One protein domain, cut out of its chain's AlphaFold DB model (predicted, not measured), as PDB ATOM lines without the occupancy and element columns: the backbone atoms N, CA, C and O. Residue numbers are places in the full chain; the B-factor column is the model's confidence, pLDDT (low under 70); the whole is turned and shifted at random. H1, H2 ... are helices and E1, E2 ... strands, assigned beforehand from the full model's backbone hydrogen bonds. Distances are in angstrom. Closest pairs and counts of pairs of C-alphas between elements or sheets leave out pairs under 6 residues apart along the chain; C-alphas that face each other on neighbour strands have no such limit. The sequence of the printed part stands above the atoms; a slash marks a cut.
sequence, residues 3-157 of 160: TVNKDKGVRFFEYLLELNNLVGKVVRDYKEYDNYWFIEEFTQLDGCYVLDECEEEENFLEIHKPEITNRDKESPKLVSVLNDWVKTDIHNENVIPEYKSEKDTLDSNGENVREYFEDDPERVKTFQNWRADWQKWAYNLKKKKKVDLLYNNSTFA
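What this domain is: This is residues 3 to 157 of the 160 residues of an uncharacterized protein of Lentibacillus salicampi (UniProt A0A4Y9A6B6). Picture a long rod: at one end an arm, residues 3 to 38 with helix H1 in it, sticks out free, and the rest of the domain is strung along one long helix, H3. The hairpin of E1 and E2 packs near the last residues of H3, short H2 packs on H3 partway along it, the unnamed residues 74 to 101 run beside H3, and the hairpin of E3 and E4 lies beyond the first residues of H3, at the far end of the rod from H1. The printed part has 155 residues, with three named helices and four named strands in the order H1 E1 E2 H2 E3 E4 H3. Each pair of strands makes an antiparallel sheet of two, and the class is mixed, helices and strands, although 76 of the 155 residues, under half, are in named elements. The whole is extended, with a radius of gyration of the C-alphas of 28.9 A and spans of 108 by 38 by 24 A.

Where its parts are: Begin at C-alpha 3, at (31.962, -28.848, 50.380); from there H1, residues 3 to 23, runs 30.9 A. Read on through the unnamed residues 24 to 47 to the strand E1, residues 48 to 50, and then to E2, residues 61 to 63. The helix H2 holds residues 70 to 73 and begins at C-alpha 70, at (-6.212, 35.964, 70.739). After the unnamed residues 74 to 101 come the strand E3, residues 102 to 106, 13.3 A long, and E4, residues 112 to 116, 13.0 A long. The last element is H3, residues 121 to 155, whose 51.1 A from first to last C-alpha end at C-alpha 155, at (6.096, 20.193, 57.157).

How they stand to each other: Start with H1, which touches no helix and is apart from E2, H2, E3, E4 and H3. Next look at E1 and E2, an antiparallel hairpin at 172 degrees; N 49 and O 62 are 2.9 A apart and N 62 and O 49 are 2.8 A apart, both within hydrogen-bond range. Residues 147 to 154 of H3 come within 10 A of this hairpin, and the closest C-alphas of E2 and H3 are those of Ile 63 and Tyr 151, 5.9 A apart. H2 and H3 only just touch, with 3 pairs of C-alphas within 8 A; H3 does so with residues 137 to 141 alone, and the closest C-alphas are those of Asp 72 and Leu 141, 6.5 A apart. Farther along, E3 and E4 are an antiparallel hairpin at 146 degrees, with N 103 and O 115 at 2.9 A and N 105 and O 113 at 2.8 A, within hydrogen-bond range. E3 is apart from H3. In H1 and H3 every O i to N i+4 pair is within hydrogen-bond range; H2 is too short for such a pair, and its 1 O i to N i+3 pair is within range.

The domain as a whole: Look from Thr 3 to Asn 109 for the two C-alphas farthest apart, 108.6 A. Without residues 3 to 38, which stand free, the remaining 119 residues span 77 by 25 by 20 A. The printed part has no cut. The links from H1 to E1, 24 residues, and from H2 to E3, 28 residues, are long, while those from E3 to E4 and from E4 to H3 are tight. The mean pLDDT of the printed part is 86.9; in the B-factor column you will find values under 70 at residues 3 to 6, residue 24 and residues 154 to 157 of the model.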
ATOM      1  N   THR A   3      31.622 -29.745  49.260       52.06
ATOM      2  CA  THR A   3      31.962 -28.848  50.380       52.06
ATOM      3  C   THR A   3      32.446 -27.463  49.934       52.06
ATOM      4  O   THR A   3      32.101 -26.466  50.557       52.06
ATOM      5  N   VAL A   4      33.164 -27.378  48.811       52.81
ATOM      6  CA  VAL A   4      33.738 -26.120  48.286       52.81
ATOM      7  C   VAL A   4      32.661 -25.163  47.749       52.81
ATOM      8  O   VAL A   4      32.833 -23.946  47.781       52.81
ATOM      9  N   ASN A   5      31.527 -25.693  47.275       55.56
ATOM     10  CA  ASN A   5      30.418 -24.878  46.766       55.56
ATOM     11  C   ASN A   5      29.568 -24.269  47.889       55.56
ATOM     12  O   ASN A   5      29.103 -23.139  47.752       55.56
ATOM     13  N   LYS A   6      29.418 -24.974  49.021       58.66
ATOM     14  CA  LYS A   6      28.806 -24.403  50.232       58.66
ATOM     15  C   LYS A   6      29.618 -23.220  50.755       58.66
ATOM     16  O   LYS A   6      29.039 -22.198  51.098       58.66
ATOM     17  N   ASP A   7      30.940 -23.337  50.731       74.50
ATOM     18  CA  ASP A   7      31.859 -22.333  51.272       74.50
ATOM     19  C   ASP A   7      31.843 -21.016  50.468       74.50
ATOM     20  O   ASP A   7      31.796 -19.923  51.025       74.50
ATOM     21  N   LYS A   8      31.761 -21.095  49.131       75.81
ATOM     22  CA  LYS A   8      31.581 -19.900  48.282       75.81
ATOM     23  C   LYS A   8      30.223 -19.228  48.479       75.81
ATOM     24  O   LYS A   8      30.158 -18.002  48.487       75.81
ATOM     25  N   GLY A   9      29.157 -20.017  48.629       81.75
ATOM     26  CA  GLY A   9      27.817 -19.494  48.895       81.75
ATOM     27  C   GLY A   9      27.751 -18.758  50.232       81.75
ATOM     28  O   GLY A   9      27.266 -17.633  50.281       81.75
ATOM     29  N   VAL A  10      28.314 -19.350  51.289       84.31
ATOM     30  CA  VAL A  10      28.391 -18.737  52.625       84.31
ATOM     31  C   VAL A  10      29.141 -17.406  52.569       84.31
ATOM     32  O   VAL A  10      28.583 -16.386  52.963       84.31
ATOM     33  N   ARG A  11      30.333 -17.374  51.960       86.12
ATOM     34  CA  ARG A  11      31.135 -16.142  51.841       86.12
ATOM     35  C   ARG A  11      30.456 -15.047  51.017       86.12
ATOM     36  O   ARG A  11      30.670 -13.867  51.272       86.12
ATOM     37  N   PHE A  12      29.638 -15.417  50.031       88.25
ATOM     38  CA  PHE A  12      28.849 -14.458  49.260       88.25
ATOM     39  C   PHE A  12      27.742 -13.816  50.108       88.25
ATOM     40  O   PHE A  12      27.580 -12.599  50.070       88.25
ATOM     41  N   PHE A  13      27.018 -14.600  50.915       88.06
ATOM     42  CA  PHE A  13      26.009 -14.058  51.832       88.06
ATOM     43  C   PHE A  13      26.626 -13.238  52.969       88.06
ATOM     44  O   PHE A  13      26.076 -12.197  53.317       88.06
ATOM     45  N   GLU A  14      27.773 -13.656  53.506       86.06
ATOM     46  CA  GLU A  14      28.535 -12.873  54.490       86.06
ATOM     47  C   GLU A  14      28.971 -11.525  53.909       86.06
ATOM     48  O   GLU A  14      28.753 -10.490  54.533       86.06
ATOM     49  N   TYR A  15      29.495 -11.517  52.679       88.44
ATOM     50  CA  TYR A  15      29.850 -10.284  51.978       88.44
ATOM     51  C   TYR A  15      28.639  -9.364  51.770       88.44
ATOM     52  O   TYR A  15      28.727  -8.171  52.044       88.44
ATOM     53  N   LEU A  16      27.494  -9.899  51.329       86.19
ATOM     54  CA  LEU A  16      26.266  -9.110  51.176       86.19
ATOM     55  C   LEU A  16      25.754  -8.558  52.513       86.19
ATOM     56  O   LEU A  16      25.253  -7.435  52.553       86.19
ATOM     57  N   LEU A  17      25.880  -9.327  53.596       83.62
ATOM     58  CA  LEU A  17      25.487  -8.906  54.938       83.62
ATOM     59  C   LEU A  17      26.389  -7.780  55.455       83.62
ATOM     60  O   LEU A  17      25.878  -6.781  55.953       83.62
ATOM     61  N   GLU A  18      27.710  -7.905  55.311       83.81
ATOM     62  CA  GLU A  18      28.641  -6.835  55.687       83.81
ATOM     63  C   GLU A  18      28.441  -5.578  54.842       83.81
ATOM     64  O   GLU A  18      28.446  -4.472  55.379       83.81
ATOM     65  N   LEU A  19      28.188  -5.735  53.542       83.00
ATOM     66  CA  LEU A  19      27.908  -4.615  52.651       83.00
ATOM     67  C   LEU A  19      26.595  -3.913  53.026       83.00
ATOM     68  O   LEU A  19      26.543  -2.688  53.017       83.00
ATOM     69  N   ASN A  20      25.563  -4.656  53.439       79.12
ATOM     70  CA  ASN A  20      24.328  -4.083  53.982       79.12
ATOM     71  C   ASN A  20      24.587  -3.326  55.300       79.12
ATOM     72  O   ASN A  20      24.166  -2.181  55.443       79.12
ATOM     73  N   ASN A  21      25.368  -3.915  56.209       76.25
ATOM     74  CA  ASN A  21      25.736  -3.285  57.480       76.25
ATOM     75  C   ASN A  21      26.595  -2.014  57.300       76.25
ATOM     76  O   ASN A  21      26.561  -1.133  58.158       76.25
ATOM     77  N   LEU A  22      27.355  -1.904  56.203       79.25
ATOM     78  CA  LEU A  22      28.129  -0.712  55.826       79.25
ATOM     79  C   LEU A  22      27.259   0.424  55.269       79.25
ATOM     80  O   LEU A  22      27.620   1.589  55.419       79.25
ATOM     81  N   VAL A  23      26.135   0.101  54.621       74.06
ATOM     82  CA  VAL A  23      25.213   1.093  54.034       74.06
ATOM     83  C   VAL A  23      24.416   1.822  55.122       74.06
ATOM     84  O   VAL A  23      24.030   2.974  54.934       74.06
ATOM     85  N   GLY A  24      24.229   1.204  56.289       69.75
ATOM     86  CA  GLY A  24      23.649   1.861  57.453       69.75
ATOM     87  C   GLY A  24      23.237   0.878  58.538       69.75
ATOM     88  O   GLY A  24      23.143  -0.331  58.328       69.75
ATOM     89  N   LYS A  25      22.959   1.408  59.730       75.12
ATOM     90  CA  LYS A  25      22.375   0.617  60.810       75.12
ATOM     91  C   LYS A  25      20.976   0.164  60.383       75.12
ATOM     92  O   LYS A  25      20.092   0.993  60.193       75.12
ATOM     93  N   VAL A  26      20.766  -1.148  60.275       75.81
ATOM     94  CA  VAL A  26      19.424  -1.713  60.089       75.81
ATOM     95  C   VAL A  26      18.618  -1.465  61.363       75.81
ATOM     96  O   VAL A  26      18.826  -2.136  62.376       75.81
ATOM     97  N   VAL A  27      17.708  -0.492  61.309       78.94
ATOM     98  CA  VAL A  27      16.748  -0.210  62.379       78.94
ATOM     99  C   VAL A  27      15.670  -1.290  62.353       78.94
ATOM    100  O   VAL A  27      14.955  -1.441  61.364       78.94
ATOM    101  N   ARG A  28      15.592  -2.090  63.423       83.44
ATOM    102  CA  ARG A  28      14.593  -3.168  63.558       83.44
ATOM    103  C   ARG A  28      13.458  -2.800  64.503       83.44
ATOM    104  O   ARG A  28      12.357  -3.315  64.336       83.44
ATOM    105  N   ASP A  29      13.727  -1.939  65.479       85.94
ATOM    106  CA  ASP A  29      12.717  -1.373  66.366       85.94
ATOM    107  C   ASP A  29      12.392   0.055  65.914       85.94
ATOM    108  O   ASP A  29      13.281   0.893  65.771       85.94
ATOM    109  N   TYR A  30      11.108   0.340  65.704       83.56
ATOM    110  CA  TYR A  30      10.642   1.670  65.317       83.56
ATOM    111  C   TYR A  30      10.980   2.740  66.369       83.56
ATOM    112  O   TYR A  30      11.062   3.920  66.048       83.56
ATOM    113  N   LYS A  31      11.222   2.345  67.622       86.56
ATOM    114  CA  LYS A  31      11.638   3.261  68.692       86.56
ATOM    115  C   LYS A  31      13.061   3.790  68.525       86.56
ATOM    116  O   LYS A  31      13.460   4.689  69.255       86.56
ATOM    117  N   GLU A  32      13.844   3.214  67.614       85.56
ATOM    118  CA  GLU A  32      15.192   3.695  67.304       85.56
ATOM    119  C   GLU A  32      15.195   4.834  66.273       85.56
ATOM    120  O   GLU A  32      16.262   5.385  66.004       85.56
ATOM    121  N   TYR A  33      14.042   5.183  65.689       83.94
ATOM    122  CA  TYR A  33      13.919   6.390  64.874       83.94
ATOM    123  C   TYR A  33      13.917   7.637  65.762       83.94
ATOM    124  O   TYR A  33      13.341   7.633  66.849       83.94
ATOM    125  N   ASP A  34      14.507   8.727  65.259       80.75
ATOM    126  CA  ASP A  34      14.539  10.023  65.957       80.75
ATOM    127  C   ASP A  34      13.131  10.536  66.279       80.75
ATOM    128  O   ASP A  34      12.915  11.189  67.299       80.75
ATOM    129  N   ASN A  35      12.173  10.212  65.409       80.25
ATOM    130  CA  ASN A  35      10.773  10.537  65.585       80.25
ATOM    131  C   ASN A  35       9.921   9.280  65.407       80.25
ATOM    132  O   ASN A  35       9.919   8.661  64.343       80.25
ATOM    133  N   TYR A  36       9.167   8.936  66.443       84.62
ATOM    134  CA  TYR A  36       8.105   7.946  66.383       84.62
ATOM    135  C   TYR A  36       6.936   8.444  67.231       84.62
ATOM    136  O   TYR A  36       7.133   9.104  68.253       84.62
ATOM    137  N   TRP A  37       5.721   8.116  66.808       84.94
ATOM    138  CA  TRP A  37       4.503   8.526  67.494       84.94
ATOM    139  C   TRP A  37       3.535   7.358  67.585       84.94
ATOM    140  O   TRP A  37       3.437   6.542  66.668       84.94
ATOM    141  N   PHE A  38       2.816   7.293  68.700       87.06
ATOM    142  CA  PHE A  38       1.700   6.376  68.866       87.06
ATOM    143  C   PHE A  38       0.442   6.999  68.262       87.06
ATOM    144  O   PHE A  38       0.172   8.180  68.481       87.06
ATOM    145  N   ILE A  39      -0.332   6.215  67.507       86.31
ATOM    146  CA  ILE A  39      -1.559   6.691  66.848       86.31
ATOM    147  C   ILE A  39      -2.545   7.263  67.879       86.31
ATOM    148  O   ILE A  39      -3.195   8.278  67.638       86.31
ATOM    149  N   GLU A  40      -2.589   6.669  69.070       88.81
ATOM    150  CA  GLU A  40      -3.443   7.078  70.183       88.81
ATOM    151  C   GLU A  40      -3.137   8.492  70.702       88.81
ATOM    152  O   GLU A  40      -3.964   9.089  71.392       88.81
ATOM    153  N   GLU A  41      -1.959   9.047  70.399       86.94
ATOM    154  CA  GLU A  41      -1.644  10.434  70.739       86.94
ATOM    155  C   GLU A  41      -2.358  11.444  69.843       86.94
ATOM    156  O   GLU A  41      -2.589  12.569  70.289       86.94
ATOM    157  N   PHE A  42      -2.689  11.061  68.608       88.94
ATOM    158  CA  PHE A  42      -3.353  11.927  67.635       88.94
ATOM    159  C   PHE A  42      -4.866  11.927  67.831       88.94
ATOM    160  O   PHE A  42      -5.469  12.993  67.818       88.94
ATOM    161  N   THR A  43      -5.466  10.777  68.142       87.00
ATOM    162  CA  THR A  43      -6.927  10.647  68.334       87.00
ATOM    163  C   THR A  43      -7.483  11.477  69.499       87.00
ATOM    164  O   THR A  43      -8.687  11.673  69.623       87.00
ATOM    165  N   GLN A  44      -6.617  11.983  70.384       85.38
ATOM    166  CA  GLN A  44      -6.997  12.838  71.516       85.38
ATOM    167  C   GLN A  44      -6.844  14.341  71.238       85.38
ATOM    168  O   GLN A  44      -7.098  15.156  72.141       85.38
ATOM    169  N   LEU A  45      -6.360  14.711  70.051       88.25
ATOM    170  CA  LEU A  45      -6.021  16.074  69.673       88.25
ATOM    171  C   LEU A  45      -6.971  16.586  68.593       88.25
ATOM    172  O   LEU A  45      -7.050  16.035  67.502       88.25
ATOM    173  N   ASP A  46      -7.640  17.696  68.889       87.62
ATOM    174  CA  ASP A  46      -8.499  18.359  67.912       87.62
ATOM    175  C   ASP A  46      -7.654  18.866  66.733       87.62
ATOM    176  O   ASP A  46      -6.681  19.600  66.934       87.62
ATOM    177  N   GLY A  47      -8.042  18.500  65.509       87.31
ATOM    178  CA  GLY A  47      -7.297  18.818  64.286       87.31
ATOM    179  C   GLY A  47      -6.289  17.746  63.863       87.31
ATOM    180  O   GLY A  47      -5.537  17.978  62.920       87.31
ATOM    181  N   CYS A  48      -6.262  16.591  64.528       91.00
ATOM    182  CA  CYS A  48      -5.574  15.401  64.040       91.00
ATOM    183  C   CYS A  48      -6.601  14.318  63.702       91.00
ATOM    184  O   CYS A  48      -7.420  13.973  64.549       91.00
ATOM    185  N   TYR A  49      -6.521  13.772  62.493       92.00
ATOM    186  CA  TYR A  49      -7.404  12.716  62.001       92.00
ATOM    187  C   TYR A  49      -6.567  11.528  61.553       92.00
ATOM    188  O   TYR A  49      -5.488  11.706  60.991       92.00
ATOM    189  N   VAL A  50      -7.023  10.314  61.850       92.00
ATOM    190  CA  VAL A  50      -6.262   9.086  61.596       92.00
ATOM    191  C   VAL A  50      -7.169   8.069  60.918       92.00
ATOM    192  O   VAL A  50      -8.319   7.906  61.321       92.00
ATOM    193  N   LEU A  51      -6.633   7.338  59.937       89.12
ATOM    194  CA  LEU A  51      -7.351   6.280  59.216       89.12
ATOM    195  C   LEU A  51      -8.681   6.808  58.644       89.12
ATOM    196  O   LEU A  51      -8.684   7.808  57.935       89.12
ATOM    197  N   ASP A  52      -9.796   6.174  59.002       89.44
ATOM    198  CA  ASP A  52     -11.141   6.454  58.495       89.44
ATOM    199  C   ASP A  52     -11.685   7.846  58.880       89.44
ATOM    200  O   ASP A  52     -12.758   8.235  58.423       89.44
ATOM    201  N   GLU A  53     -10.991   8.587  59.751       88.31
ATOM    202  CA  GLU A  53     -11.361   9.956  60.128       88.31
ATOM    203  C   GLU A  53     -10.778  11.020  59.182       88.31
ATOM    204  O   GLU A  53     -11.144  12.190  59.299       88.31
ATOM    205  N   CYS A  54      -9.862  10.639  58.283       89.81
ATOM    206  CA  CYS A  54      -9.248  11.544  57.310       89.81
ATOM    207  C   CYS A  54     -10.262  11.982  56.240       89.81
ATOM    208  O   CYS A  54     -11.158  11.221  55.873       89.81
ATOM    209  N   GLU A  55     -10.121  13.209  55.732       90.12
ATOM    210  CA  GLU A  55     -10.984  13.717  54.659       90.12
ATOM    211  C   GLU A  55     -10.681  13.025  53.322       90.12
ATOM    212  O   GLU A  55     -11.601  12.693  52.573       90.12
ATOM    213  N   GLU A  56      -9.402  12.755  53.049       89.75
ATOM    214  CA  GLU A  56      -8.965  12.019  51.864       89.75
ATOM    215  C   GLU A  56      -8.726  10.538  52.200       89.75
ATOM    216  O   GLU A  56      -7.918  10.206  53.067       89.75
ATOM    217  N   GLU A  57      -9.367   9.628  51.460       85.75
ATOM    218  CA  GLU A  57      -9.295   8.172  51.705       85.75
ATOM    219  C   GLU A  57      -7.878   7.581  51.547       85.75
ATOM    220  O   GLU A  57      -7.591   6.494  52.050       85.75
ATOM    221  N   GLU A  58      -6.983   8.276  50.840       89.75
ATOM    222  CA  GLU A  58      -5.587   7.858  50.661       89.75
ATOM    223  C   GLU A  58      -4.689   8.248  51.849       89.75
ATOM    224  O   GLU A  58      -3.580   7.720  51.990       89.75
ATOM    225  N   ASN A  59      -5.155   9.147  52.722       88.06
ATOM    226  CA  ASN A  59      -4.399   9.608  53.874       88.06
ATOM    227  C   ASN A  59      -4.589   8.660  55.061       88.06
ATOM    228  O   ASN A  59      -5.697   8.294  55.438       88.06
ATOM    229  N   PHE A  60      -3.484   8.289  55.707       89.06
ATOM    230  CA  PHE A  60      -3.526   7.542  56.970       89.06
ATOM    231  C   PHE A  60      -3.446   8.457  58.203       89.06
ATOM    232  O   PHE A  60      -3.741   8.009  59.312       89.06
ATOM    233  N   LEU A  61      -3.016   9.710  58.022       90.12
ATOM    234  CA  LEU A  61      -2.895  10.736  59.054       90.12
ATOM    235  C   LEU A  61      -3.041  12.115  58.407       90.12
ATOM    236  O   LEU A  61      -2.282  12.458  57.503       90.12
ATOM    237  N   GLU A  62      -3.936  12.933  58.944       91.44
ATOM    238  CA  GLU A  62      -4.066  14.341  58.593       91.44
ATOM    239  C   GLU A  62      -3.870  15.206  59.830       91.44
ATOM    240  O   GLU A  62      -4.483  14.992  60.876       91.44
ATOM    241  N   ILE A  63      -3.015  16.218  59.707       91.81
ATOM    242  CA  ILE A  63      -2.812  17.222  60.748       91.81
ATOM    243  C   ILE A  63      -3.224  18.559  60.154       91.81
ATOM    244  O   ILE A  63      -2.579  19.089  59.250       91.81
ATOM    245  N   HIS A  64      -4.320  19.102  60.657       91.31
ATOM    246  CA  HIS A  64      -4.856  20.380  60.226       91.31
ATOM    247  C   HIS A  64      -4.250  21.484  61.088       91.31
ATOM    248  O   HIS A  64      -4.116  21.357  62.308       91.31
ATOM    249  N   LYS A  65      -3.872  22.596  60.454       90.50
ATOM    250  CA  LYS A  65      -3.277  23.726  61.166       90.50
ATOM    251  C   LYS A  65      -4.291  24.312  62.159       90.50
ATOM    252  O   LYS A  65      -5.354  24.761  61.730       90.50
ATOM    253  N   PRO A  66      -3.977  24.381  63.463       90.88
ATOM    254  CA  PRO A  66      -4.929  24.877  64.443       90.88
ATOM    255  C   PRO A  66      -5.023  26.405  64.403       90.88
ATOM    256  O   PRO A  66      -4.024  27.121  64.299       90.88
ATOM    257  N   GLU A  67      -6.233  26.927  64.589       90.06
ATOM    258  CA  GLU A  67      -6.454  28.357  64.797       90.06
ATOM    259  C   GLU A  67      -6.306  28.706  66.288       90.06
ATOM    260  O   GLU A  67      -7.196  28.462  67.110       90.06
ATOM    261  N   ILE A  68      -5.158  29.283  66.657       91.00
ATOM    262  CA  ILE A  68      -4.921  29.827  68.004       91.00
ATOM    263  C   ILE A  68      -5.250  31.321  67.996       91.00
ATOM    264  O   ILE A  68      -4.412  32.168  67.671       91.00
ATOM    265  N   THR A  69      -6.483  31.646  68.369       92.12
ATOM    266  CA  THR A  69      -6.978  33.026  68.394       92.12
ATOM    267  C   THR A  69      -6.423  33.808  69.589       92.12
ATOM    268  O   THR A  69      -5.909  33.239  70.554       92.12
ATOM    269  N   ASN A  70      -6.560  35.139  69.572       89.75
ATOM    270  CA  ASN A  70      -6.212  35.964  70.739       89.75
ATOM    271  C   ASN A  70      -7.035  35.578  71.976       89.75
ATOM    272  O   ASN A  70      -6.493  35.548  73.074       89.75
ATOM    273  N   ARG A  71      -8.297  35.175  71.788       89.06
ATOM    274  CA  ARG A  71      -9.168  34.703  72.868       89.06
ATOM    275  C   ARG A  71      -8.651  33.421  73.522       89.06
ATOM    276  O   ARG A  71      -8.785  33.266  74.726       89.06
ATOM    277  N   ASP A  72      -8.044  32.516  72.755       90.19
ATOM    278  CA  ASP A  72      -7.442  31.294  73.309       90.19
ATOM    279  C   ASP A  72      -6.218  31.598  74.183       90.19
ATOM    280  O   ASP A  72      -5.914  30.857  75.115       90.19
ATOM    281  N   LYS A  73      -5.511  32.696  73.893       90.38
ATOM    282  CA  LYS A  73      -4.336  33.147  74.653       90.38
ATOM    283  C   LYS A  73      -4.712  33.911  75.923       90.38
ATOM    284  O   LYS A  73      -3.868  34.081  76.797       90.38
ATOM    285  N   GLU A  74      -5.955  34.372  76.035       92.00
ATOM    286  CA  GLU A  74      -6.438  35.090  77.209       92.00
ATOM    287  C   GLU A  74      -6.725  34.117  78.356       92.00
ATOM    288  O   GLU A  74      -7.670  33.329  78.318       92.00
ATOM    289  N   SER A  75      -5.912  34.194  79.408       92.31
ATOM    290  CA  SER A  75      -6.146  33.446  80.641       92.31
ATOM    291  C   SER A  75      -7.406  33.943  81.370       92.31
ATOM    292  O   SER A  75      -7.755  35.126  81.272       92.31
ATOM    293  N   PRO A  76      -8.051  33.101  82.198       92.88
ATOM    294  CA  PRO A  76      -9.151  33.534  83.050       92.88
ATOM    295  C   PRO A  76      -8.751  34.711  83.945       92.88
ATOM    296  O   PRO A  76      -7.718  34.676  84.619       92.88
ATOM    297  N   LYS A  77      -9.582  35.757  83.962       91.25
ATOM    298  CA  LYS A  77      -9.339  36.956  84.774       91.25
ATOM    299  C   LYS A  77      -9.338  36.603  86.260       91.25
ATOM    300  O   LYS A  77     -10.207  35.867  86.724       91.25
ATOM    301  N   LEU A  78      -8.382  37.156  87.002       90.44
ATOM    302  CA  LEU A  78      -8.382  37.070  88.459       90.44
ATOM    303  C   LEU A  78      -9.557  37.854  89.040       90.44
ATOM    304  O   LEU A  78      -9.910  38.937  88.568       90.44
ATOM    305  N   VAL A  79     -10.122  37.309  90.111       91.19
ATOM    306  CA  VAL A  79     -11.052  38.033  90.977       91.19
ATOM    307  C   VAL A  79     -10.245  39.012  91.833       91.19
ATOM    308  O   VAL A  79      -9.151  38.675  92.282       91.19
ATOM    309  N   SER A  80     -10.782  40.207  92.084       88.19
ATOM    310  CA  SER A  80     -10.095  41.292  92.809       88.19
ATOM    311  C   SER A  80      -9.473  40.852  94.137       88.19
ATOM    312  O   SER A  80      -8.355  41.254  94.449       88.19
ATOM    313  N   VAL A  81     -10.158  39.973  94.872       88.25
ATOM    314  CA  VAL A  81      -9.716  39.408  96.159       88.25
ATOM    315  C   VAL A  81      -8.403  38.619  96.045       88.25
ATOM    316  O   VAL A  81      -7.699  38.470  97.035       88.25
ATOM    317  N   LEU A  82      -8.040  38.124  94.855       90.94
ATOM    318  CA  LEU A  82      -6.865  37.276  94.624       90.94
ATOM    319  C   LEU A  82      -5.640  38.023  94.078       90.94
ATOM    320  O   LEU A  82      -4.550  37.450  94.091       90.94
ATOM    321  N   ASN A  83      -5.793  39.269  93.615       87.69
ATOM    322  CA  ASN A  83      -4.732  40.005  92.911       87.69
ATOM    323  C   ASN A  83      -3.428  40.099  93.715       87.69
ATOM    324  O   ASN A  83      -2.350  39.897  93.163       87.69
ATOM    325  N   ASP A  84      -3.522  40.333  95.025       89.38
ATOM    326  CA  ASP A  84      -2.341  40.483  95.885       89.38
ATOM    327  C   ASP A  84      -1.766  39.145  96.371       89.38
ATOM    328  O   ASP A  84      -0.654  39.091  96.916       89.38
ATOM    329  N   TRP A  85      -2.523  38.065  96.186       92.25
ATOM    330  CA  TRP A  85      -2.238  36.748  96.741       92.25
ATOM    331  C   TRP A  85      -1.594  35.800  95.742       92.25
ATOM    332  O   TRP A  85      -0.779  34.976  96.147       92.25
ATOM    333  N   VAL A  86      -1.918  35.904  94.454       91.69
ATOM    334  CA  VAL A  86      -1.299  35.065  93.421       91.69
ATOM    335  C   VAL A  86       0.113  35.571  93.127       91.69
ATOM    336  O   VAL A  86       0.319  36.754  92.869       91.69
ATOM    337  N   LYS A  87       1.109  34.680  93.210       91.25
ATOM    338  CA  LYS A  87       2.535  35.029  93.021       91.25
ATOM    339  C   LYS A  87       3.098  34.633  91.656       91.25
ATOM    340  O   LYS A  87       4.181  35.068  91.284       91.25
ATOM    341  N   THR A  88       2.399  33.763  90.944       89.25
ATOM    342  CA  THR A  88       2.817  33.205  89.654       89.25
ATOM    343  C   THR A  88       2.260  34.012  88.492       89.25
ATOM    344  O   THR A  88       1.195  34.615  88.608       89.25
ATOM    345  N   ASP A  89       2.933  33.942  87.345       88.69
ATOM    346  CA  ASP A  89       2.397  34.470  86.092       88.69
ATOM    347  C   ASP A  89       1.171  33.661  85.640       88.69
ATOM    348  O   ASP A  89       1.274  32.486  85.286       88.69
ATOM    349  N   ILE A  90       0.004  34.302  85.658       89.50
ATOM    350  CA  ILE A  90      -1.278  33.693  85.284       89.50
ATOM    351  C   ILE A  90      -1.418  33.451  83.781       89.50
ATOM    352  O   ILE A  90      -2.276  32.670  83.371       89.50
ATOM    353  N   HIS A  91      -0.614  34.129  82.963       90.31
ATOM    354  CA  HIS A  91      -0.686  34.045  81.509       90.31
ATOM    355  C   HIS A  91       0.189  32.922  80.947       90.31
ATOM    356  O   HIS A  91       0.139  32.646  79.750       90.31
ATOM    357  N   ASN A  92       0.971  32.251  81.796       91.62
ATOM    358  CA  ASN A  92       1.840  31.159  81.394       91.62
ATOM    359  C   ASN A  92       1.187  29.805  81.674       91.62
ATOM    360  O   ASN A  92       1.223  29.320  82.801       91.62
ATOM    361  N   GLU A  93       0.674  29.131  80.642       92.31
ATOM    362  CA  GLU A  93      -0.009  27.839  80.780       92.31
ATOM    363  C   GLU A  93       0.874  26.714  81.355       92.31
ATOM    364  O   GLU A  93       0.375  25.667  81.783       92.31
ATOM    365  N   ASN A  94       2.196  26.892  81.361       92.00
ATOM    366  CA  ASN A  94       3.153  25.900  81.845       92.00
ATOM    367  C   ASN A  94       3.411  25.998  83.351       92.00
ATOM    368  O   ASN A  94       3.951  25.053  83.925       92.00
ATOM    369  N   VAL A  95       2.992  27.088  83.995       92.44
ATOM    370  CA  VAL A  95       3.224  27.331  85.420       92.44
ATOM    371  C   VAL A  95       1.906  27.220  86.168       92.44
ATOM    372  O   VAL A  95       0.993  28.011  85.963       92.44
ATOM    373  N   ILE A  96       1.801  26.225  87.047       91.56
ATOM    374  CA  ILE A  96       0.609  26.043  87.880       91.56
ATOM    375  C   ILE A  96       0.475  27.255  88.811       91.56
ATOM    376  O   ILE A  96       1.445  27.578  89.497       91.56
ATOM    377  N   PRO A  97      -0.707  27.895  88.892       93.38
ATOM    378  CA  PRO A  97      -0.872  29.039  89.761       93.38
ATOM    379  C   PRO A  97      -0.674  28.700  91.232       93.38
ATOM    380  O   PRO A  97      -1.266  27.743  91.746       93.38
ATOM    381  N   GLU A  98       0.110  29.531  91.913       93.00
ATOM    382  CA  GLU A  98       0.373  29.427  93.344       93.00
ATOM    383  C   GLU A  98       0.030  30.740  94.056       93.00
ATOM    384  O   GLU A  98       0.124  31.832  93.485       93.00
ATOM    385  N   TYR A  99      -0.334  30.627  95.333       93.31
ATOM    386  CA  TYR A  99      -0.628  31.757  96.208       93.31
ATOM    387  C   TYR A  99       0.484  31.966  97.249       93.31
ATOM    388  O   TYR A  99       1.307  31.082  97.502       93.31
ATOM    389  N   LYS A 100       0.531  33.163  97.837       93.44
ATOM    390  CA  LYS A 100       1.350  33.490  99.011       93.44
ATOM    391  C   LYS A 100       0.659  32.954 100.262       93.44
ATOM    392  O   LYS A 100      -0.514  33.240 100.453       93.44
ATOM    393  N   SER A 101       1.363  32.208 101.111       91.94
ATOM    394  CA  SER A 101       0.782  31.649 102.343       91.94
ATOM    395  C   SER A 101       0.393  32.724 103.361       91.94
ATOM    396  O   SER A 101      -0.598  32.571 104.067       91.94
ATOM    397  N   GLU A 102       1.150  33.819 103.400       92.25
ATOM    398  CA  GLU A 102       0.945  34.957 104.294       92.25
ATOM    399  C   GLU A 102       1.343  36.263 103.595       92.25
ATOM    400  O   GLU A 102       2.138  36.258 102.644       92.25
ATOM    401  N   LYS A 103       0.786  37.381 104.063       90.00
ATOM    402  CA  LYS A 103       1.219  38.734 103.704       90.00
ATOM    403  C   LYS A 103       1.108  39.654 104.920       90.00
ATOM    404  O   LYS A 103       0.234  39.463 105.760       90.00
ATOM    405  N   ASP A 104       1.963  40.666 104.978       88.06
ATOM    406  CA  ASP A 104       1.851  41.719 105.985       88.06
ATOM    407  C   ASP A 104       0.876  42.797 105.481       88.06
ATOM    408  O   ASP A 104       0.995  43.285 104.352       88.06
ATOM    409  N   THR A 105      -0.111  43.148 106.301       83.81
ATOM    410  CA  THR A 105      -1.085  44.219 106.067       83.81
ATOM    411  C   THR A 105      -1.072  45.206 107.226       83.81
ATOM    412  O   THR A 105      -0.705  44.868 108.346       83.81
ATOM    413  N   LEU A 106      -1.449  46.455 106.957       84.62
ATOM    414  CA  LEU A 106      -1.628  47.451 108.010       84.62
ATOM    415  C   LEU A 106      -3.052  47.351 108.550       84.62
ATOM    416  O   LEU A 106      -4.009  47.368 107.770       84.62
ATOM    417  N   ASP A 107      -3.188  47.259 109.868       81.62
ATOM    418  CA  ASP A 107      -4.487  47.346 110.524       81.62
ATOM    419  C   ASP A 107      -5.009  48.796 110.566       81.62
ATOM    420  O   ASP A 107      -4.346  49.754 110.153       81.62
ATOM    421  N   SER A 108      -6.216  48.977 111.105       79.69
ATOM    422  CA  SER A 108      -6.839  50.296 111.285       79.69
ATOM    423  C   SER A 108      -6.039  51.252 112.185       79.69
ATOM    424  O   SER A 108      -6.309  52.453 112.171       79.69
ATOM    425  N   ASN A 109      -5.079  50.744 112.962       81.06
ATOM    426  CA  ASN A 109      -4.214  51.505 113.861       81.06
ATOM    427  C   ASN A 109      -2.815  51.758 113.264       81.06
ATOM    428  O   ASN A 109      -2.003  52.442 113.887       81.06
ATOM    429  N   GLY A 110      -2.537  51.259 112.053       79.56
ATOM    430  CA  GLY A 110      -1.241  51.376 111.389       79.56
ATOM    431  C   GLY A 110      -0.185  50.386 111.892       79.56
ATOM    432  O   GLY A 110       0.999  50.580 111.617       79.56
ATOM    433  N   GLU A 111      -0.583  49.340 112.617       84.88
ATOM    434  CA  GLU A 111       0.298  48.244 113.018       84.88
ATOM    435  C   GLU A 111       0.380  47.184 111.911       84.88
ATOM    436  O   GLU A 111      -0.603  46.891 111.229       84.88
ATOM    437  N   ASN A 112       1.569  46.597 111.720       83.44
ATOM    438  CA  ASN A 112       1.745  45.482 110.790       83.44
ATOM    439  C   ASN A 112       1.130  44.217 111.391       83.44
ATOM    440  O   ASN A 112       1.646  43.669 112.368       83.44
ATOM    441  N   VAL A 113       0.062  43.738 110.770       87.69
ATOM    442  CA  VAL A 113      -0.585  42.470 111.079       87.69
ATOM    443  C   VAL A 113      -0.285  41.489 109.959       87.69
ATOM    444  O   VAL A 113      -0.314  41.817 108.775       87.69
ATOM    445  N   ARG A 114       0.020  40.254 110.342       90.25
ATOM    446  CA  ARG A 114       0.202  39.161 109.398       90.25
ATOM    447  C   ARG A 114      -1.153  38.539 109.087       90.25
ATOM    448  O   ARG A 114      -1.819  38.047 109.992       90.25
ATOM    449  N   GLU A 115      -1.529  38.547 107.818       91.62
ATOM    450  CA  GLU A 115      -2.737  37.904 107.305       91.62
ATOM    451  C   GLU A 115      -2.343  36.604 106.590       91.62
ATOM    452  O   GLU A 115      -1.484  36.622 105.702       91.62
ATOM    453  N   TYR A 116      -2.963  35.476 106.945       92.50
ATOM    454  CA  TYR A 116      -2.744  34.198 106.266       92.50
ATOM    455  C   TYR A 116      -3.784  33.983 105.182       92.50
ATOM    456  O   TYR A 116      -4.956  34.286 105.368       92.50
ATOM    457  N   PHE A 117      -3.388  33.389 104.054       92.00
ATOM    458  CA  PHE A 117      -4.302  33.134 102.936       92.00
ATOM    459  C   PHE A 117      -5.534  32.320 103.357       92.00
ATOM    460  O   PHE A 117      -6.638  32.585 102.885       92.00
ATOM    461  N   GLU A 118      -5.352  31.381 104.282       93.56
ATOM    462  CA  GLU A 118      -6.393  30.473 104.768       93.56
ATOM    463  C   GLU A 118      -7.382  31.117 105.753       93.56
ATOM    464  O   GLU A 118      -8.445  30.543 105.985       93.56
ATOM    465  N   ASP A 119      -7.089  32.319 106.268       92.31
ATOM    466  CA  ASP A 119      -7.955  33.027 107.227       92.31
ATOM    467  C   ASP A 119      -9.305  33.449 106.621       92.31
ATOM    468  O   ASP A 119     -10.268  33.694 107.346       92.31
ATOM    469  N   ASP A 120      -9.390  33.519 105.290       92.00
ATOM    470  CA  ASP A 120     -10.598  33.870 104.545       92.00
ATOM    471  C   ASP A 120     -11.091  32.658 103.721       92.00
ATOM    472  O   ASP A 120     -10.541  32.351 102.652       92.00
ATOM    473  N   PRO A 121     -12.154  31.962 104.175       93.00
ATOM    474  CA  PRO A 121     -12.726  30.825 103.457       93.00
ATOM    475  C   PRO A 121     -13.262  31.181 102.064       93.00
ATOM    476  O   PRO A 121     -13.242  30.339 101.159       93.00
ATOM    477  N   GLU A 122     -13.752  32.408 101.871       93.88
ATOM    478  CA  GLU A 122     -14.254  32.875 100.580       93.88
ATOM    479  C   GLU A 122     -13.100  33.038  99.593       93.88
ATOM    480  O   GLU A 122     -13.192  32.567  98.454       93.88
ATOM    481  N   ARG A 123     -11.974  33.603 100.037       94.06
ATOM    482  CA  ARG A 123     -10.741  33.688  99.245       94.06
ATOM    483  C   ARG A 123     -10.228  32.313  98.829       94.06
ATOM    484  O   ARG A 123      -9.949  32.107  97.644       94.06
ATOM    485  N   VAL A 124     -10.140  31.363  99.762       94.44
ATOM    486  CA  VAL A 124      -9.682  29.991  99.472       94.44
ATOM    487  C   VAL A 124     -10.573  29.338  98.415       94.44
ATOM    488  O   VAL A 124     -10.079  28.822  97.410       94.44
ATOM    489  N   LYS A 125     -11.894  29.416  98.597       95.31
ATOM    490  CA  LYS A 125     -12.873  28.883  97.642       95.31
ATOM    491  C   LYS A 125     -12.768  29.561  96.273       95.31
ATOM    492  O   LYS A 125     -12.798  28.888  95.243       95.31
ATOM    493  N   THR A 126     -12.618  30.884  96.250       95.25
ATOM    494  CA  THR A 126     -12.493  31.672  95.016       95.25
ATOM    495  C   THR A 126     -11.246  31.271  94.235       95.25
ATOM    496  O   THR A 126     -11.320  31.069  93.024       95.25
ATOM    497  N   PHE A 127     -10.117  31.075  94.919       95.56
ATOM    498  CA  PHE A 127      -8.886  30.609  94.290       95.56
ATOM    499  C   PHE A 127      -9.016  29.200  93.720       95.56
ATOM    500  O   PHE A 127      -8.582  28.963  92.598       95.56
ATOM    501  N   GLN A 128      -9.638  28.271  94.449       95.12
ATOM    502  CA  GLN A 128      -9.851  26.907  93.960       95.12
ATOM    503  C   GLN A 128     -10.702  26.882  92.682       95.12
ATOM    504  O   GLN A 128     -10.332  26.214  91.717       95.12
ATOM    505  N   ASN A 129     -11.790  27.655  92.650       95.81
ATOM    506  CA  ASN A 129     -12.649  27.768  91.470       95.81
ATOM    507  C   ASN A 129     -11.896  28.383  90.285       95.81
ATOM    508  O   ASN A 129     -11.854  27.793  89.206       95.81
ATOM    509  N   TRP A 130     -11.238  29.526  90.499       96.06
ATOM    510  CA  TRP A 130     -10.452  30.182  89.455       96.06
ATOM    511  C   TRP A 130      -9.325  29.279  88.931       96.06
ATOM    512  O   TRP A 130      -9.111  29.191  87.724       96.06
ATOM    513  N   ARG A 131      -8.640  28.543  89.814       95.00
ATOM    514  CA  ARG A 131      -7.584  27.592  89.439       95.00
ATOM    515  C   ARG A 131      -8.124  26.459  88.571       95.00
ATOM    516  O   ARG A 131      -7.433  26.044  87.644       95.00
ATOM    517  N   ALA A 132      -9.330  25.964  88.842       95.62
ATOM    518  CA  ALA A 132      -9.961  24.941  88.011       95.62
ATOM    519  C   ALA A 132     -10.256  25.465  86.594       95.62
ATOM    520  O   ALA A 132      -9.999  24.768  85.610       95.62
ATOM    521  N   ASP A 133     -10.736  26.703  86.470       95.44
ATOM    522  CA  ASP A 133     -10.961  27.335  85.165       95.44
ATOM    523  C   ASP A 133      -9.643  27.609  84.433       95.44
ATOM    524  O   ASP A 133      -9.525  27.342  83.234       95.44
ATOM    525  N   TRP A 134      -8.619  28.051  85.164       95.81
ATOM    526  CA  TRP A 134      -7.269  28.213  84.640       95.81
ATOM    527  C   TRP A 134      -6.694  26.891  84.125       95.81
ATOM    528  O   TRP A 134      -6.128  26.854  83.038       95.81
ATOM    529  N   GLN A 135      -6.882  25.782  84.848       95.69
ATOM    530  CA  GLN A 135      -6.402  24.461  84.426       95.69
ATOM    531  C   GLN A 135      -7.051  24.006  83.118       95.69
ATOM    532  O   GLN A 135      -6.357  23.478  82.250       95.69
ATOM    533  N   LYS A 136      -8.358  24.239  82.949       95.44
ATOM    534  CA  LYS A 136      -9.064  23.944  81.692       95.44
ATOM    535  C   LYS A 136      -8.516  24.782  80.541       95.44
ATOM    536  O   LYS A 136      -8.228  24.241  79.477       95.44
ATOM    537  N   TRP A 137      -8.336  26.085  80.764       96.06
ATOM    538  CA  TRP A 137      -7.734  26.984  79.780       96.06
ATOM    539  C   TRP A 137      -6.325  26.522  79.383       96.06
ATOM    540  O   TRP A 137      -6.056  26.319  78.200       96.06
ATOM    541  N   ALA A 138      -5.460  26.270  80.366       95.75
ATOM    542  CA  ALA A 138      -4.086  25.841  80.147       95.75
ATOM    543  C   ALA A 138      -4.020  24.503  79.397       95.75
ATOM    544  O   ALA A 138      -3.209  24.345  78.487       95.75
ATOM    545  N   TYR A 139      -4.888  23.548  79.742       94.25
ATOM    546  CA  TYR A 139      -4.997  22.266  79.046       94.25
ATOM    547  C   TYR A 139      -5.389  22.442  77.573       94.25
ATOM    548  O   TYR A 139      -4.711  21.916  76.691       94.25
ATOM    549  N   ASN A 140      -6.428  23.233  77.296       93.00
ATOM    550  CA  ASN A 140      -6.903  23.476  75.932       93.00
ATOM    551  C   ASN A 140      -5.858  24.212  75.084       93.00
ATOM    552  O   ASN A 140      -5.593  23.822  73.946       93.00
ATOM    553  N   LEU A 141      -5.213  25.241  75.643       94.44
ATOM    554  CA  LEU A 141      -4.161  25.977  74.946       94.44
ATOM    555  C   LEU A 141      -2.948  25.080  74.657       94.44
ATOM    556  O   LEU A 141      -2.418  25.115  73.548       94.44
ATOM    557  N   LYS A 142      -2.537  24.233  75.613       93.31
ATOM    558  CA  LYS A 142      -1.460  23.250  75.407       93.31
ATOM    559  C   LYS A 142      -1.790  22.250  74.312       93.31
ATOM    560  O   LYS A 142      -0.916  21.961  73.503       93.31
ATOM    561  N   LYS A 143      -3.026  21.746  74.257       92.06
ATOM    562  CA  LYS A 143      -3.469  20.852  73.179       92.06
ATOM    563  C   LYS A 143      -3.321  21.513  71.814       92.06
ATOM    564  O   LYS A 143      -2.635  20.967  70.957       92.06
ATOM    565  N   LYS A 144      -3.858  22.726  71.650       93.00
ATOM    566  CA  LYS A 144      -3.732  23.483  70.395       93.00
ATOM    567  C   LYS A 144      -2.268  23.749  70.024       93.00
ATOM    568  O   LYS A 144      -1.884  23.541  68.880       93.00
ATOM    569  N   LYS A 145      -1.429  24.149  70.990       92.75
ATOM    570  CA  LYS A 145       0.017  24.342  70.769       92.75
ATOM    571  C   LYS A 145       0.742  23.037  70.410       92.75
ATOM    572  O   LYS A 145       1.669  23.079  69.610       92.75
ATOM    573  N   LYS A 146       0.335  21.887  70.970       91.50
ATOM    574  CA  LYS A 146       0.889  20.570  70.608       91.50
ATOM    575  C   LYS A 146       0.589  20.251  69.142       91.50
ATOM    576  O   LYS A 146       1.502  19.851  68.432       91.50
ATOM    577  N   VAL A 147      -0.645  20.473  68.689       91.88
ATOM    578  CA  VAL A 147      -1.034  20.263  67.282       91.88
ATOM    579  C   VAL A 147      -0.282  21.212  66.351       91.88
ATOM    580  O   VAL A 147       0.239  20.770  65.337       91.88
ATOM    581  N   ASP A 148      -0.137  22.488  66.722       92.56
ATOM    582  CA  ASP A 148       0.630  23.463  65.931       92.56
ATOM    583  C   ASP A 148       2.100  23.040  65.786       92.56
ATOM    584  O   ASP A 148       2.673  23.092  64.700       92.56
ATOM    585  N   LEU A 149       2.706  22.548  66.870       90.31
ATOM    586  CA  LEU A 149       4.061  22.010  66.838       90.31
ATOM    587  C   LEU A 149       4.162  20.767  65.941       90.31
ATOM    588  O   LEU A 149       5.106  20.671  65.160       90.31
ATOM    589  N   LEU A 150       3.210  19.833  66.042       89.12
ATOM    590  CA  LEU A 150       3.166  18.633  65.202       89.12
ATOM    591  C   LEU A 150       3.046  19.000  63.720       89.12
ATOM    592  O   LEU A 150       3.851  18.525  62.924       89.12
ATOM    593  N   TYR A 151       2.118  19.899  63.384       88.62
ATOM    594  CA  TYR A 151       1.927  20.416  62.030       88.62
ATOM    595  C   TYR A 151       3.237  20.978  61.477       88.62
ATOM    596  O   TYR A 151       3.748  20.490  60.471       88.62
ATOM    597  N   ASN A 152       3.846  21.927  62.193       86.75
ATOM    598  CA  ASN A 152       5.078  22.570  61.748       86.75
ATOM    599  C   ASN A 152       6.238  21.569  61.624       86.75
ATOM    600  O   ASN A 152       6.959  21.608  60.634       86.75
ATOM    601  N   ASN A 153       6.400  20.640  62.573       79.88
ATOM    602  CA  ASN A 153       7.454  19.622  62.517       79.88
ATOM    603  C   ASN A 153       7.272  18.651  61.340       79.88
ATOM    604  O   ASN A 153       8.264  18.265  60.724       79.88
ATOM    605  N   SER A 154       6.030  18.285  61.004       64.81
ATOM    606  CA  SER A 154       5.738  17.433  59.846       64.81
ATOM    607  C   SER A 154       6.016  18.126  58.507       64.81
ATOM    608  O   SER A 154       6.508  17.481  57.589       64.81
ATOM    609  N   THR A 155       5.833  19.448  58.406       58.00
ATOM    610  CA  THR A 155       6.096  20.193  57.157       58.00
ATOM    611  C   THR A 155       7.590  20.292  56.807       58.00
ATOM    612  O   THR A 155       7.940  20.512  55.650       58.00
ATOM    613  N   PHE A 156       8.501  20.120  57.775       42.09
ATOM    614  CA  PHE A 156       9.951  20.143  57.520       42.09
ATOM    615  C   PHE A 156      10.524  18.798  57.047       42.09
ATOM    616  O   PHE A 156      11.667  18.769  56.584       42.09
ATOM    617  N   ALA A 157       9.771  17.699  57.156       43.59
ATOM    618  CA  ALA A 157      10.223  16.387  56.690       43.59
ATOM    619  C   ALA A 157      10.254  16.287  55.151       43.59
ATOM    620  O   ALA A 157      11.092  15.570  54.614       43.59
TER     621      ALA A 157